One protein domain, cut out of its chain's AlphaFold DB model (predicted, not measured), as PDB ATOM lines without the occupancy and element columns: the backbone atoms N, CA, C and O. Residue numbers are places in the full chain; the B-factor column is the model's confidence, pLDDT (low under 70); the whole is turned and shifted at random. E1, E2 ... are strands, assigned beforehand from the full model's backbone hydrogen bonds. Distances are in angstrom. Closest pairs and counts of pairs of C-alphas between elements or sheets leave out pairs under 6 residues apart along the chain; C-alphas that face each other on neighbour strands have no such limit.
ATOM      1  N   ILE A   7       8.720  21.968 -11.690       96.69
ATOM      2  CA  ILE A   7       9.879  22.710 -11.198       96.69
ATOM      3  C   ILE A   7       9.405  24.077 -10.715       96.69
ATOM      4  O   ILE A   7       8.667  24.776 -11.407       96.69
ATOM      5  N   ILE A   8       9.852  24.464  -9.529       97.88
ATOM      6  CA  ILE A   8       9.672  25.788  -8.949       97.88
ATOM      7  C   ILE A   8      10.970  26.561  -9.149       97.88
ATOM      8  O   ILE A   8      12.050  26.067  -8.820       97.88
ATOM      9  N   VAL A   9      10.844  27.780  -9.655       98.12
ATOM     10  CA  VAL A   9      11.926  28.756  -9.746       98.12
ATOM     11  C   VAL A   9      11.609  29.890  -8.783       98.12
ATOM     12  O   VAL A   9      10.591  30.559  -8.941       98.12
ATOM     13  N   GLU A  10      12.464  30.086  -7.787       98.06
ATOM     14  CA  GLU A  10      12.384  31.184  -6.823       98.06
ATOM     15  C   GLU A  10      13.379  32.269  -7.230       98.06
ATOM     16  O   GLU A  10      14.563  31.988  -7.452       98.06
ATOM     17  N   TYR A  11      12.890  33.499  -7.349       97.50
ATOM     18  CA  TYR A  11      13.656  34.634  -7.842       97.50
ATOM     19  C   TYR A  11      14.177  35.521  -6.697       97.50
ATOM     20  O   TYR A  11      13.604  35.526  -5.604       97.50
ATOM     21  N   PRO A  12      15.227  36.334  -6.941       96.00
ATOM     22  CA  PRO A  12      15.819  37.201  -5.917       96.00
ATOM     23  C   PRO A  12      14.864  38.241  -5.318       96.00
ATOM     24  O   PRO A  12      15.119  38.762  -4.235       96.00
ATOM     25  N   ASP A  13      13.787  38.586  -6.022       94.06
ATOM     26  CA  ASP A  13      12.768  39.528  -5.553       94.06
ATOM     27  C   ASP A  13      11.704  38.884  -4.646       94.06
ATOM     28  O   ASP A  13      10.767  39.560  -4.224       94.06
ATOM     29  N   GLY A  14      11.855  37.594  -4.330       94.06
ATOM     30  CA  GLY A  14      10.921  36.821  -3.514       94.06
ATOM     31  C   GLY A  14       9.730  36.268  -4.295       94.06
ATOM     32  O   GLY A  14       8.913  35.550  -3.719       94.06
ATOM     33  N   SER A  15       9.615  36.565  -5.594       96.38
ATOM     34  CA  SER A  15       8.612  35.938  -6.453       96.38
ATOM     35  C   SER A  15       8.991  34.493  -6.786       96.38
ATOM     36  O   SER A  15      10.127  34.044  -6.599       96.38
ATOM     37  N   SER A  16       8.020  33.714  -7.254       97.19
ATOM     38  CA  SER A  16       8.258  32.343  -7.697       97.19
ATOM     39  C   SER A  16       7.378  31.993  -8.883       97.19
ATOM     40  O   SER A  16       6.242  32.457  -8.986       97.19
ATOM     41  N   MET A  17       7.892  31.138  -9.759       97.38
ATOM     42  CA  MET A  17       7.160  30.598 -10.901       97.38
ATOM     43  C   MET A  17       7.253  29.081 -10.936       97.38
ATOM     44  O   MET A  17       8.228  28.493 -10.472       97.38
ATOM     45  N   VAL A  18       6.222  28.450 -11.494       96.94
ATOM     46  CA  VAL A  18       6.136  26.995 -11.629       96.94
ATOM     47  C   VAL A  18       6.116  26.640 -13.107       96.94
ATOM     48  O   VAL A  18       5.323  27.188 -13.869       96.94
ATOM     49  N   TYR A  19       6.980  25.707 -13.485       95.81
ATOM     50  CA  TYR A  19       7.118  25.193 -14.839       95.81
ATOM     51  C   TYR A  19       6.828  23.697 -14.849       95.81
ATOM     52  O   TYR A  19       7.159  22.981 -13.900       95.81
ATOM     53  N   GLU A  20       6.217  23.223 -15.930       95.19
ATOM     54  CA  GLU A  20       6.016  21.796 -16.159       95.19
ATOM     55  C   GLU A  20       7.223  21.224 -16.905       95.19
ATOM     56  O   GLU A  20       7.526  21.617 -18.031       95.19
ATOM     57  N   ALA A  21       7.927  20.303 -16.251       92.88
ATOM     58  CA  ALA A  21       9.020  19.559 -16.843       92.88
ATOM     59  C   ALA A  21       8.466  18.393 -17.686       92.88
ATOM     60  O   ALA A  21       7.502  17.738 -17.282       92.88
ATOM     61  N   PRO A  22       9.099  18.050 -18.821       91.00
ATOM     62  CA  PRO A  22       8.650  16.930 -19.652       91.00
ATOM     63  C   PRO A  22       8.670  15.576 -18.926       91.00
ATOM     64  O   PRO A  22       7.906  14.674 -19.269       91.00
ATOM     65  N   LYS A  23       9.563  15.417 -17.940       94.00
ATOM     66  CA  LYS A  23       9.825  14.175 -17.198       94.00
ATOM     67  C   LYS A  23      10.216  14.469 -15.745       94.00
ATOM     68  O   LYS A  23      10.476  15.619 -15.393       94.00
ATOM     69  N   GLU A  24      10.255  13.431 -14.905       95.00
ATOM     70  CA  GLU A  24      10.696  13.534 -13.507       95.00
ATOM     71  C   GLU A  24      12.166  13.982 -13.463       95.00
ATOM     72  O   GLU A  24      13.063  13.264 -13.915       95.00
ATOM     73  N   SER A  25      12.395  15.192 -12.954       95.62
ATOM     74  CA  SER A  25      13.712  15.825 -12.907       95.62
ATOM     75  C   SER A  25      14.537  15.282 -11.746       95.62
ATOM     76  O   SER A  25      14.058  15.215 -10.616       95.62
ATOM     77  N   GLU A  26      15.784  14.920 -12.025       95.69
ATOM     78  CA  GLU A  26      16.740  14.441 -11.028       95.69
ATOM     79  C   GLU A  26      17.756  15.530 -10.673       95.69
ATOM     80  O   GLU A  26      18.030  15.745  -9.496       95.69
ATOM     81  N   ASP A  27      18.278  16.249 -11.675       97.19
ATOM     82  CA  ASP A  27      19.300  17.279 -11.471       97.19
ATOM     83  C   ASP A  27      19.284  18.365 -12.565       97.19
ATOM     84  O   ASP A  27      18.719  18.168 -13.646       97.19
ATOM     85  N   ILE A  28      19.929  19.505 -12.293       97.25
ATOM     86  CA  ILE A  28      20.216  20.555 -13.281       97.25
ATOM     87  C   ILE A  28      21.696  20.467 -13.653       97.25
ATOM     88  O   ILE A  28      22.570  20.774 -12.846       97.25
ATOM     89  N   GLU A  29      21.979  20.077 -14.893       95.56
ATOM     90  CA  GLU A  29      23.354  19.957 -15.387       95.56
ATOM     91  C   GLU A  29      23.938  21.311 -15.797       95.56
ATOM     92  O   GLU A  29      25.137  21.545 -15.652       95.56
ATOM     93  N   GLU A  30      23.105  22.197 -16.347       93.62
ATOM     94  CA  GLU A  30      23.557  23.470 -16.900       93.62
ATOM     95  C   GLU A  30      22.441  24.517 -16.909       93.62
ATOM     96  O   GLU A  30      21.268  24.203 -17.134       93.62
ATOM     97  N   VAL A  31      22.837  25.778 -16.717       94.44
ATOM     98  CA  VAL A  31      21.994  26.956 -16.924       94.44
ATOM     99  C   VAL A  31      22.721  27.930 -17.846       94.44
ATOM    100  O   VAL A  31      23.830  28.373 -17.536       94.44
ATOM    101  N   THR A  32      22.094  28.285 -18.966       91.75
ATOM    102  CA  THR A  32      22.615  29.272 -19.925       91.75
ATOM    103  C   THR A  32      21.586  30.360 -20.208       91.75
ATOM    104  O   THR A  32      20.399  30.201 -19.935       91.75
ATOM    105  N   SER A  33      22.027  31.495 -20.749       87.31
ATOM    106  CA  SER A  33      21.149  32.601 -21.151       87.31
ATOM    107  C   SER A  33      21.164  32.767 -22.668       87.31
ATOM    108  O   SER A  33      22.214  33.051 -23.241       87.31
ATOM    109  N   GLU A  34      20.000  32.602 -23.307       68.00
ATOM    110  CA  GLU A  34      19.834  32.758 -24.764       68.00
ATOM    111  C   GLU A  34      19.463  34.194 -25.168       68.00
ATOM    112  O   GLU A  34      19.819  34.665 -26.243       68.00
ATOM    113  N   VAL A  35      18.765  34.922 -24.300       66.12
ATOM    114  CA  VAL A  35      18.417  36.344 -24.447       66.12
ATOM    115  C   VAL A  35      18.406  36.991 -23.059       66.12
ATOM    116  O   VAL A  35      18.405  36.281 -22.052       66.12
ATOM    117  N   PHE A  36      18.385  38.327 -22.976       66.56
ATOM    118  CA  PHE A  36      18.395  39.060 -21.693       66.56
ATOM    119  C   PHE A  36      17.308  38.603 -20.700       66.56
ATOM    120  O   PHE A  36      17.510  38.698 -19.483       66.56
ATOM    121  N   GLU A  37      16.190  38.094 -21.223       84.06
ATOM    122  CA  GLU A  37      14.967  37.798 -20.475       84.06
ATOM    123  C   GLU A  37      14.725  36.301 -20.220       84.06
ATOM    124  O   GLU A  37      13.848  35.973 -19.425       84.06
ATOM    125  N   MET A  38      15.494  35.387 -20.831       90.00
ATOM    126  CA  MET A  38      15.248  33.936 -20.744       90.00
ATOM    127  C   MET A  38      16.519  33.135 -20.461       90.00
ATOM    128  O   MET A  38      17.583  33.392 -21.038       90.00
ATOM    129  N   TRP A  39      16.380  32.116 -19.612       93.06
ATOM    130  CA  TRP A  39      17.393  31.095 -19.358       93.06
ATOM    131  C   TRP A  39      16.960  29.730 -19.890       93.06
ATOM    132  O   TRP A  39      15.784  29.371 -19.823       93.06
ATOM    133  N   ASN A  40      17.933  28.964 -20.377       93.00
ATOM    134  CA  ASN A  40      17.796  27.560 -20.734       93.00
ATOM    135  C   ASN A  40      18.347  26.695 -19.601       93.00
ATOM    136  O   ASN A  40      19.447  26.932 -19.103       93.00
ATOM    137  N   LEU A  41      17.583  25.678 -19.224       94.75
ATOM    138  CA  LEU A  41      17.944  24.669 -18.242       94.75
ATOM    139  C   LEU A  41      18.188  23.348 -18.954       94.75
ATOM    140  O   LEU A  41      17.285  22.837 -19.622       94.75
ATOM    141  N   LYS A  42      19.375  22.780 -18.759       95.44
ATOM    142  CA  LYS A  42      19.669  21.394 -19.112       95.44
ATOM    143  C   LYS A  42      19.355  20.512 -17.911       95.44
ATOM    144  O   LYS A  42      20.025  20.592 -16.883       95.44
ATOM    145  N   ILE A  43      18.318  19.696 -18.032       96.56
ATOM    146  CA  ILE A  43      17.769  18.894 -16.939       96.56
ATOM    147  C   ILE A  43      18.121  17.432 -17.183       96.56
ATOM    148  O   ILE A  43      17.767  16.878 -18.228       96.56
ATOM    149  N   ARG A  44      18.773  16.800 -16.206       97.44
ATOM    150  CA  ARG A  44      18.921  15.344 -16.158       97.44
ATOM    151  C   ARG A  44      17.654  14.751 -15.561       97.44
ATOM    152  O   ARG A  44      17.248  15.115 -14.457       97.44
ATOM    153  N   ASN A  45      17.018  13.856 -16.300       96.62
ATOM    154  CA  ASN A  45      15.815  13.160 -15.864       96.62
ATOM    155  C   ASN A  45      16.182  11.859 -15.158       96.62
ATOM    156  O   ASN A  45      17.199  11.236 -15.459       96.62
ATOM    157  N   ARG A  46      15.285  11.393 -14.290       94.88
ATOM    158  CA  ARG A  46      15.476  10.168 -13.502       94.88
ATOM    159  C   ARG A  46      15.584   8.890 -14.342       94.88
ATOM    160  O   ARG A  46      16.117   7.889 -13.879       94.88
ATOM    161  N   ASP A  47      15.073   8.914 -15.571       95.44
ATOM    162  CA  ASP A  47      15.222   7.820 -16.539       95.44
ATOM    163  C   ASP A  47      16.577   7.838 -17.278       95.44
ATOM    164  O   ASP A  47      16.792   7.041 -18.190       95.44
ATOM    165  N   GLY A  48      17.484   8.749 -16.908       95.81
ATOM    166  CA  GLY A  48      18.805   8.923 -17.511       95.81
ATOM    167  C   GLY A  48      18.813   9.767 -18.788       95.81
ATOM    168  O   GLY A  48      19.882  10.012 -19.345       95.81
ATOM    169  N   THR A  49      17.656  10.228 -19.273       96.44
ATOM    170  CA  THR A  49      17.585  11.121 -20.440       96.44
ATOM    171  C   THR A  49      17.806  12.584 -20.058       96.44
ATOM    172  O   THR A  49      17.718  12.958 -18.891       96.44
ATOM    173  N   VAL A  50      18.039  13.437 -21.057       96.12
ATOM    174  CA  VAL A  50      18.157  14.889 -20.874       96.12
ATOM    175  C   VAL A  50      16.946  15.598 -21.474       96.12
ATOM    176  O   VAL A  50      16.425  15.206 -22.520       96.12
ATOM    177  N   SER A  51      16.494  16.661 -20.818       94.00
ATOM    178  CA  SER A  51      15.492  17.592 -21.337       94.00
ATOM    179  C   SER A  51      15.992  19.028 -21.251       94.00
ATOM    180  O   SER A  51      16.769  19.371 -20.366       94.00
ATOM    181  N   TRP A  52      15.529  19.864 -22.176       93.25
ATOM    182  CA  TRP A  52      15.785  21.301 -22.158       93.25
ATOM    183  C   TRP A  52      14.498  22.042 -21.829       93.25
ATOM    184  O   TRP A  52      13.442  21.724 -22.378       93.25
ATOM    185  N   MET A  53      14.585  23.029 -20.941       92.62
ATOM    186  CA  MET A  53      13.449  23.862 -20.554       92.62
ATOM    187  C   MET A  53      13.848  25.331 -20.530       92.62
ATOM    188  O   MET A  53      14.967  25.669 -20.155       92.62
ATOM    189  N   ARG A  54      12.914  26.206 -20.899       92.31
ATOM    190  CA  ARG A  54      13.080  27.656 -20.801       92.31
ATOM    191  C   ARG A  54      12.374  28.192 -19.570       92.31
ATOM    192  O   ARG A  54      11.230  27.829 -19.311       92.31
ATOM    193  N   ILE A  55      13.048  29.089 -18.865       94.19
ATOM    194  CA  ILE A  55      12.493  29.840 -17.740       94.19
ATOM    195  C   ILE A  55      12.779  31.327 -17.928       94.19
ATOM    196  O   ILE A  55      13.749  31.698 -18.594       94.19
ATOM    197  N   TYR A  56      11.965  32.184 -17.322       94.00
ATOM    198  CA  TYR A  56      12.282  33.605 -17.257       94.00
ATOM    199  C   TYR A  56      13.565  33.823 -16.456       94.00
ATOM    200  O   TYR A  56      13.760  33.225 -15.393       94.00
ATOM    201  N   ALA A  57      14.431  34.688 -16.972       92.38
ATOM    202  CA  ALA A  57      15.617  35.139 -16.270       92.38
ATOM    203  C   ALA A  57      15.219  36.088 -15.119       92.38
ATOM    204  O   ALA A  57      14.278  36.869 -15.264       92.38
ATOM    205  N   PRO A  58      15.942  36.087 -13.983       92.44
ATOM    206  CA  PRO A  58      15.656  36.987 -12.864       92.44
ATOM    207  C   PRO A  58      15.803  38.456 -13.279       92.44
ATOM    208  O   PRO A  58      16.804  38.825 -13.882       92.44
ATOM    209  N   THR A  59      14.863  39.328 -12.920       87.06
ATOM    210  CA  THR A  59      14.923  40.761 -13.282       87.06
ATOM    211  C   THR A  59      16.003  41.536 -12.520       87.06
ATOM    212  O   THR A  59      16.477  42.569 -12.990       87.06
ATOM    213  N   LYS A  60      16.422  41.029 -11.357       87.44
ATOM    214  CA  LYS A  60      17.478  41.590 -10.506       87.44
ATOM    215  C   LYS A  60      18.657  40.632 -10.412       87.44
ATOM    216  O   LYS A  60      18.507  39.427 -10.612       87.44
ATOM    217  N   ASP A  61      19.829  41.174 -10.100       89.81
ATOM    218  CA  ASP A  61      20.956  40.331  -9.711       89.81
ATOM    219  C   ASP A  61      20.670  39.623  -8.377       89.81
ATOM    220  O   ASP A  61      19.934  40.141  -7.532       89.81
ATOM    221  N   GLY A  62      21.220  38.421  -8.212       93.50
ATOM    222  CA  GLY A  62      21.001  37.595  -7.026       93.50
ATOM    223  C   GLY A  62      20.931  36.095  -7.305       93.50
ATOM    224  O   GLY A  62      21.116  35.637  -8.434       93.50
ATOM    225  N   GLU A  63      20.685  35.336  -6.235       97.12
ATOM    226  CA  GLU A  63      20.528  33.880  -6.263       97.12
ATOM    227  C   GLU A  63      19.123  33.494  -6.745       97.12
ATOM    228  O   GLU A  63      18.119  33.968  -6.219       97.12
ATOM    229  N   VAL A  64      19.074  32.609  -7.736       97.69
ATOM    230  CA  VAL A  64      17.882  31.905  -8.203       97.69
ATOM    231  C   VAL A  64      17.945  30.476  -7.681       97.69
ATOM    232  O   VAL A  64      18.988  29.818  -7.766       97.69
ATOM    233  N   ILE A  65      16.821  29.987  -7.165       98.25
ATOM    234  CA  ILE A  65      16.691  28.614  -6.673       98.25
ATOM    235  C   ILE A  65      15.764  27.856  -7.612       98.25
ATOM    236  O   ILE A  65      14.629  28.263  -7.834       98.25
ATOM    237  N   ILE A  66      16.242  26.738  -8.144       98.06
ATOM    238  CA  ILE A  66      15.484  25.840  -9.015       98.06
ATOM    239  C   ILE A  66      15.290  24.542  -8.247       98.06
ATOM    240  O   ILE A  66      16.267  23.909  -7.847       98.06
ATOM    241  N   ARG A  67      14.044  24.148  -7.987       98.00
ATOM    242  CA  ARG A  67      13.760  22.979  -7.147       98.00
ATOM    243  C   ARG A  67      12.479  22.259  -7.520       98.00
ATOM    244  O   ARG A  67      11.565  22.852  -8.083       98.00
ATOM    245  N   THR A  68      12.372  20.998  -7.132       95.75
ATOM    246  CA  THR A  68      11.090  20.283  -7.124       95.75
ATOM    247  C   THR A  68      10.303  20.594  -5.843       95.75
ATOM    248  O   THR A  68      10.845  21.097  -4.852       95.75
ATOM    249  N   PHE A  69       8.997  20.305  -5.840       91.94
ATOM    250  CA  PHE A  69       8.149  20.477  -4.649       91.94
ATOM    251  C   PHE A  69       8.621  19.632  -3.460       91.94
ATOM    252  O   PHE A  69       8.594  20.101  -2.324       91.94
ATOM    253  N   ASP A  70       9.087  18.413  -3.728       91.25
ATOM    254  CA  ASP A  70       9.617  17.486  -2.726       91.25
ATOM    255  C   ASP A  70      11.087  17.754  -2.352       91.25
ATOM    256  O   ASP A  70      11.645  17.031  -1.530       91.25
ATOM    257  N   ASN A  71      11.711  18.791  -2.928       91.62
ATOM    258  CA  ASN A  71      13.124  19.150  -2.763       91.62
ATOM    259  C   ASN A  71      14.131  18.033  -3.106       91.62
ATOM    260  O   ASN A  71      15.293  18.143  -2.714       91.62
ATOM    261  N   ARG A  72      13.746  16.981  -3.844       91.56
ATOM    262  CA  ARG A  72      14.714  15.987  -4.345       91.56
ATOM    263  C   ARG A  72      15.749  16.615  -5.275       91.56
ATOM    264  O   ARG A  72      16.920  16.263  -5.196       91.56
ATOM    265  N   LEU A  73      15.315  17.571  -6.093       95.31
ATOM    266  CA  LEU A  73      16.181  18.471  -6.843       95.31
ATOM    267  C   LEU A  73      16.170  19.833  -6.149       95.31
ATOM    268  O   LEU A  73      15.101  20.401  -5.900       95.31
ATOM    269  N   ARG A  74      17.359  20.372  -5.864       97.75
ATOM    270  CA  ARG A  74      17.552  21.753  -5.403       97.75
ATOM    271  C   ARG A  74      18.876  22.294  -5.930       97.75
ATOM    272  O   ARG A  74      19.941  21.976  -5.413       97.75
ATOM    273  N   TYR A  75      18.780  23.155  -6.926       98.06
ATOM    274  CA  TYR A  75      19.899  23.798  -7.591       98.06
ATOM    275  C   TYR A  75      19.883  25.302  -7.312       98.06
ATOM    276  O   TYR A  75      18.821  25.925  -7.248       98.06
ATOM    277  N   LYS A  76      21.064  25.888  -7.125       97.88
ATOM    278  CA  LYS A  76      21.247  27.318  -6.860       97.88
ATOM    279  C   LYS A  76      22.176  27.902  -7.905       97.88
ATOM    280  O   LYS A  76      23.231  27.332  -8.169       97.88
ATOM    281  N   VAL A  77      21.814  29.056  -8.445       96.31
ATOM    282  CA  VAL A  77      22.640  29.765  -9.422       96.31
ATOM    283  C   VAL A  77      22.471  31.265  -9.270       96.31
ATOM    284  O   VAL A  77      21.365  31.751  -9.042       96.31
ATOM    285  N   ARG A  78      23.563  32.021  -9.383       95.25
ATOM    286  CA  ARG A  78      23.499  33.485  -9.397       95.25
ATOM    287  C   ARG A  78      23.344  33.993 -10.818       95.25
ATOM    288  O   ARG A  78      23.959  33.450 -11.735       95.25
ATOM    289  N   ARG A  79      22.588  35.080 -11.000       90.38
ATOM    290  CA  ARG A  79      22.432  35.719 -12.318       90.38
ATOM    291  C   ARG A  79      23.778  36.081 -12.950       90.38
ATOM    292  O   ARG A  79      23.940  35.879 -14.149       90.38
ATOM    293  N   SER A  80      24.729  36.556 -12.148       89.81
ATOM    294  CA  SER A  80      26.100  36.876 -12.568       89.81
ATOM    295  C   SER A  80      26.880  35.698 -13.158       89.81
ATOM    296  O   SER A  80      27.775  35.913 -13.973       89.81
ATOM    297  N   ASP A  81      26.550  34.470 -12.757       91.81
ATOM    298  CA  ASP A  81      27.341  33.274 -13.064       91.81
ATOM    299  C   ASP A  81      26.819  32.543 -14.312       91.81
ATOM    300  O   ASP A  81      27.505  31.687 -14.878       91.81
ATOM    301  N   VAL A  82      25.609  32.889 -14.773       90.75
ATOM    302  CA  VAL A  82      24.987  32.272 -15.948       90.75
ATOM    303  C   VAL A  82      25.675  32.747 -17.221       90.75
ATOM    304  O   VAL A  82      25.620  33.917 -17.611       90.75
ATOM    305  N   LYS A  83      26.303  31.802 -17.920       84.94
ATOM    306  CA  LYS A  83      26.968  32.064 -19.195       84.94
ATOM    307  C   LYS A  83      25.929  32.379 -20.272       84.94
ATOM    308  O   LYS A  83      24.944  31.661 -20.437       84.94
ATOM    309  N   LYS A  84      26.185  33.433 -21.051       80.19
ATOM    310  CA  LYS A  84      25.459  33.673 -22.306       80.19
ATOM    311  C   LYS A  84      25.786  32.555 -23.288       80.19
ATOM    312  O   LYS A  84      26.973  32.276 -23.488       80.19
ATOM    313  N   ASP A  85      24.759  31.962 -23.880       73.12
ATOM    314  CA  ASP A  85      24.913  30.948 -24.914       73.12
ATOM    315  C   ASP A  85      25.739  31.527 -26.078       73.12
ATOM    316  O   ASP A  85      25.662  32.709 -26.429       73.12
ATOM    317  N   THR A  86      26.587  30.683 -26.651       66.75
ATOM    318  CA  THR A  86      27.465  30.991 -27.779       66.75
ATOM    319  C   THR A  86      26.670  31.499 -28.982       66.75
ATOM    320  O   THR A  86      27.154  32.371 -29.701       66.75
ATOM    321  N   LEU A  87      25.444  30.997 -29.183       61.94
ATOM    322  CA  LEU A  87      24.531  31.509 -30.209       61.94
ATOM    323  C   LEU A  87      24.160  32.971 -29.939       61.94
ATOM    324  O   LEU A  87      24.325  33.802 -30.822       61.94
ATOM    325  N   THR A  88      23.775  33.322 -28.714       53.12
ATOM    326  CA  THR A  88      23.443  34.697 -28.296       53.12
ATOM    327  C   THR A  88      24.606  35.662 -28.422       53.12
ATOM    328  O   THR A  88      24.406  36.826 -28.763       53.12
TER     329      THR A  88
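This is residues 7 to 88 of the 93 residues of an uncharacterized protein of Candidatus Bathyarchaeota archaeon (UniProt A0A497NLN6). The model is a small sandwich of two twisted sheets face to face, a sheet of four strands, E2, E1, E6 and E7, and a sheet of three, E3, E4 and E5, with the strands of the one at 36 degrees to those of the other. The longest strand, E3, bends by 67 degrees at residue 29 along an edge of the smaller sheet, and after E7 the last stretch passes from the larger sheet to E3, where residues 83 to 84 pair with it. The printed part has 82 residues with seven named strands, E1 to E7 along the chain, and no named helix: the class is all strand. Both sheets are antiparallel, in the orders E2 E1 E6 E7 and E3 E4 E5. The whole is compact, with a radius of gyration of the C-alphas of 12.0 A, and rounded, with spans of 32 by 30 by 18 A.

The larger sheet runs, strand beside strand, E2, residues 16 to 20, E1, residues 7 to 10, E6, residues 63 to 68, and E7, residues 74 to 78; E2 and E7 are its edge strands. E1 and E6 are antiparallel at 155 degrees, with N 8 and O 67 within hydrogen-bond range at 2.8 A. The hairpin of E1 and E2 is antiparallel at 163 degrees, with N 9 and O 17 at 2.8 A. In the hairpin of E6 and E7, at 161 degrees, N 64 and O 77 are 2.8 A apart. This sheet is only just strongly twisted, its C-alphas lying up to 4.3 A off its best plane. The smaller sheet, E3, residues 25 to 35, E4, residues 38 to 45, and E5, residues 50 to 56, is a meander, each strand the antiparallel neighbour of the one before, and is strongly twisted, up to 5.5 A off its best plane. E3 and E4 form a hairpin at 158 degrees, with N 29 and O 42 at 2.8 A and N 40 and O 32 at 2.8 A. E4 and E5 form another at 151 degrees, with N 41 and O 53 at 2.8 A. The parts of the two sheets that face each other are 9.8 A centre to centre, and their best planes are 18 degrees apart. Between the sheets, the closest C-alphas of E3 and E7 are those of Ile 28 and Tyr 75, 6.6 A apart, and those of E2 and E5 are Tyr 19 and Ile 55, 7.7 A apart. E4 is apart from E1, E2, E6 and E7. Outside the named strands, residues 83 to 84 pair in parallel with residues 32 to 33 of E3.

E3 measures 24.0 A from first to last C-alpha; it begins at Ser 25, C-alpha (13.712, 15.825, -12.907), and ends at Val 35, C-alpha (18.417, 36.344, -24.447). E4 measures 21.3 A, E5 19.9 A and E6 16.6 A. E2 and E7 measure 13.7 A each, and E1 9.9 A. E1 begins at Ile 7, C-alpha (9.879, 22.710, -11.198), and E7 ends at Arg 78, C-alpha (23.499, 33.485, -9.397).

The two C-alphas farthest apart are those of Asp 47 and Lys 60, 34.4 A. The printed part has no cut. The link E5 to E6, six residues, is short; the other five links between strands are tight. The chain changes from one sheet to the other at the links E2 to E3 and E5 to E6. Mean pLDDT of the printed part is 91.6; residues 34 to 36 and 86 to 88 are under 70.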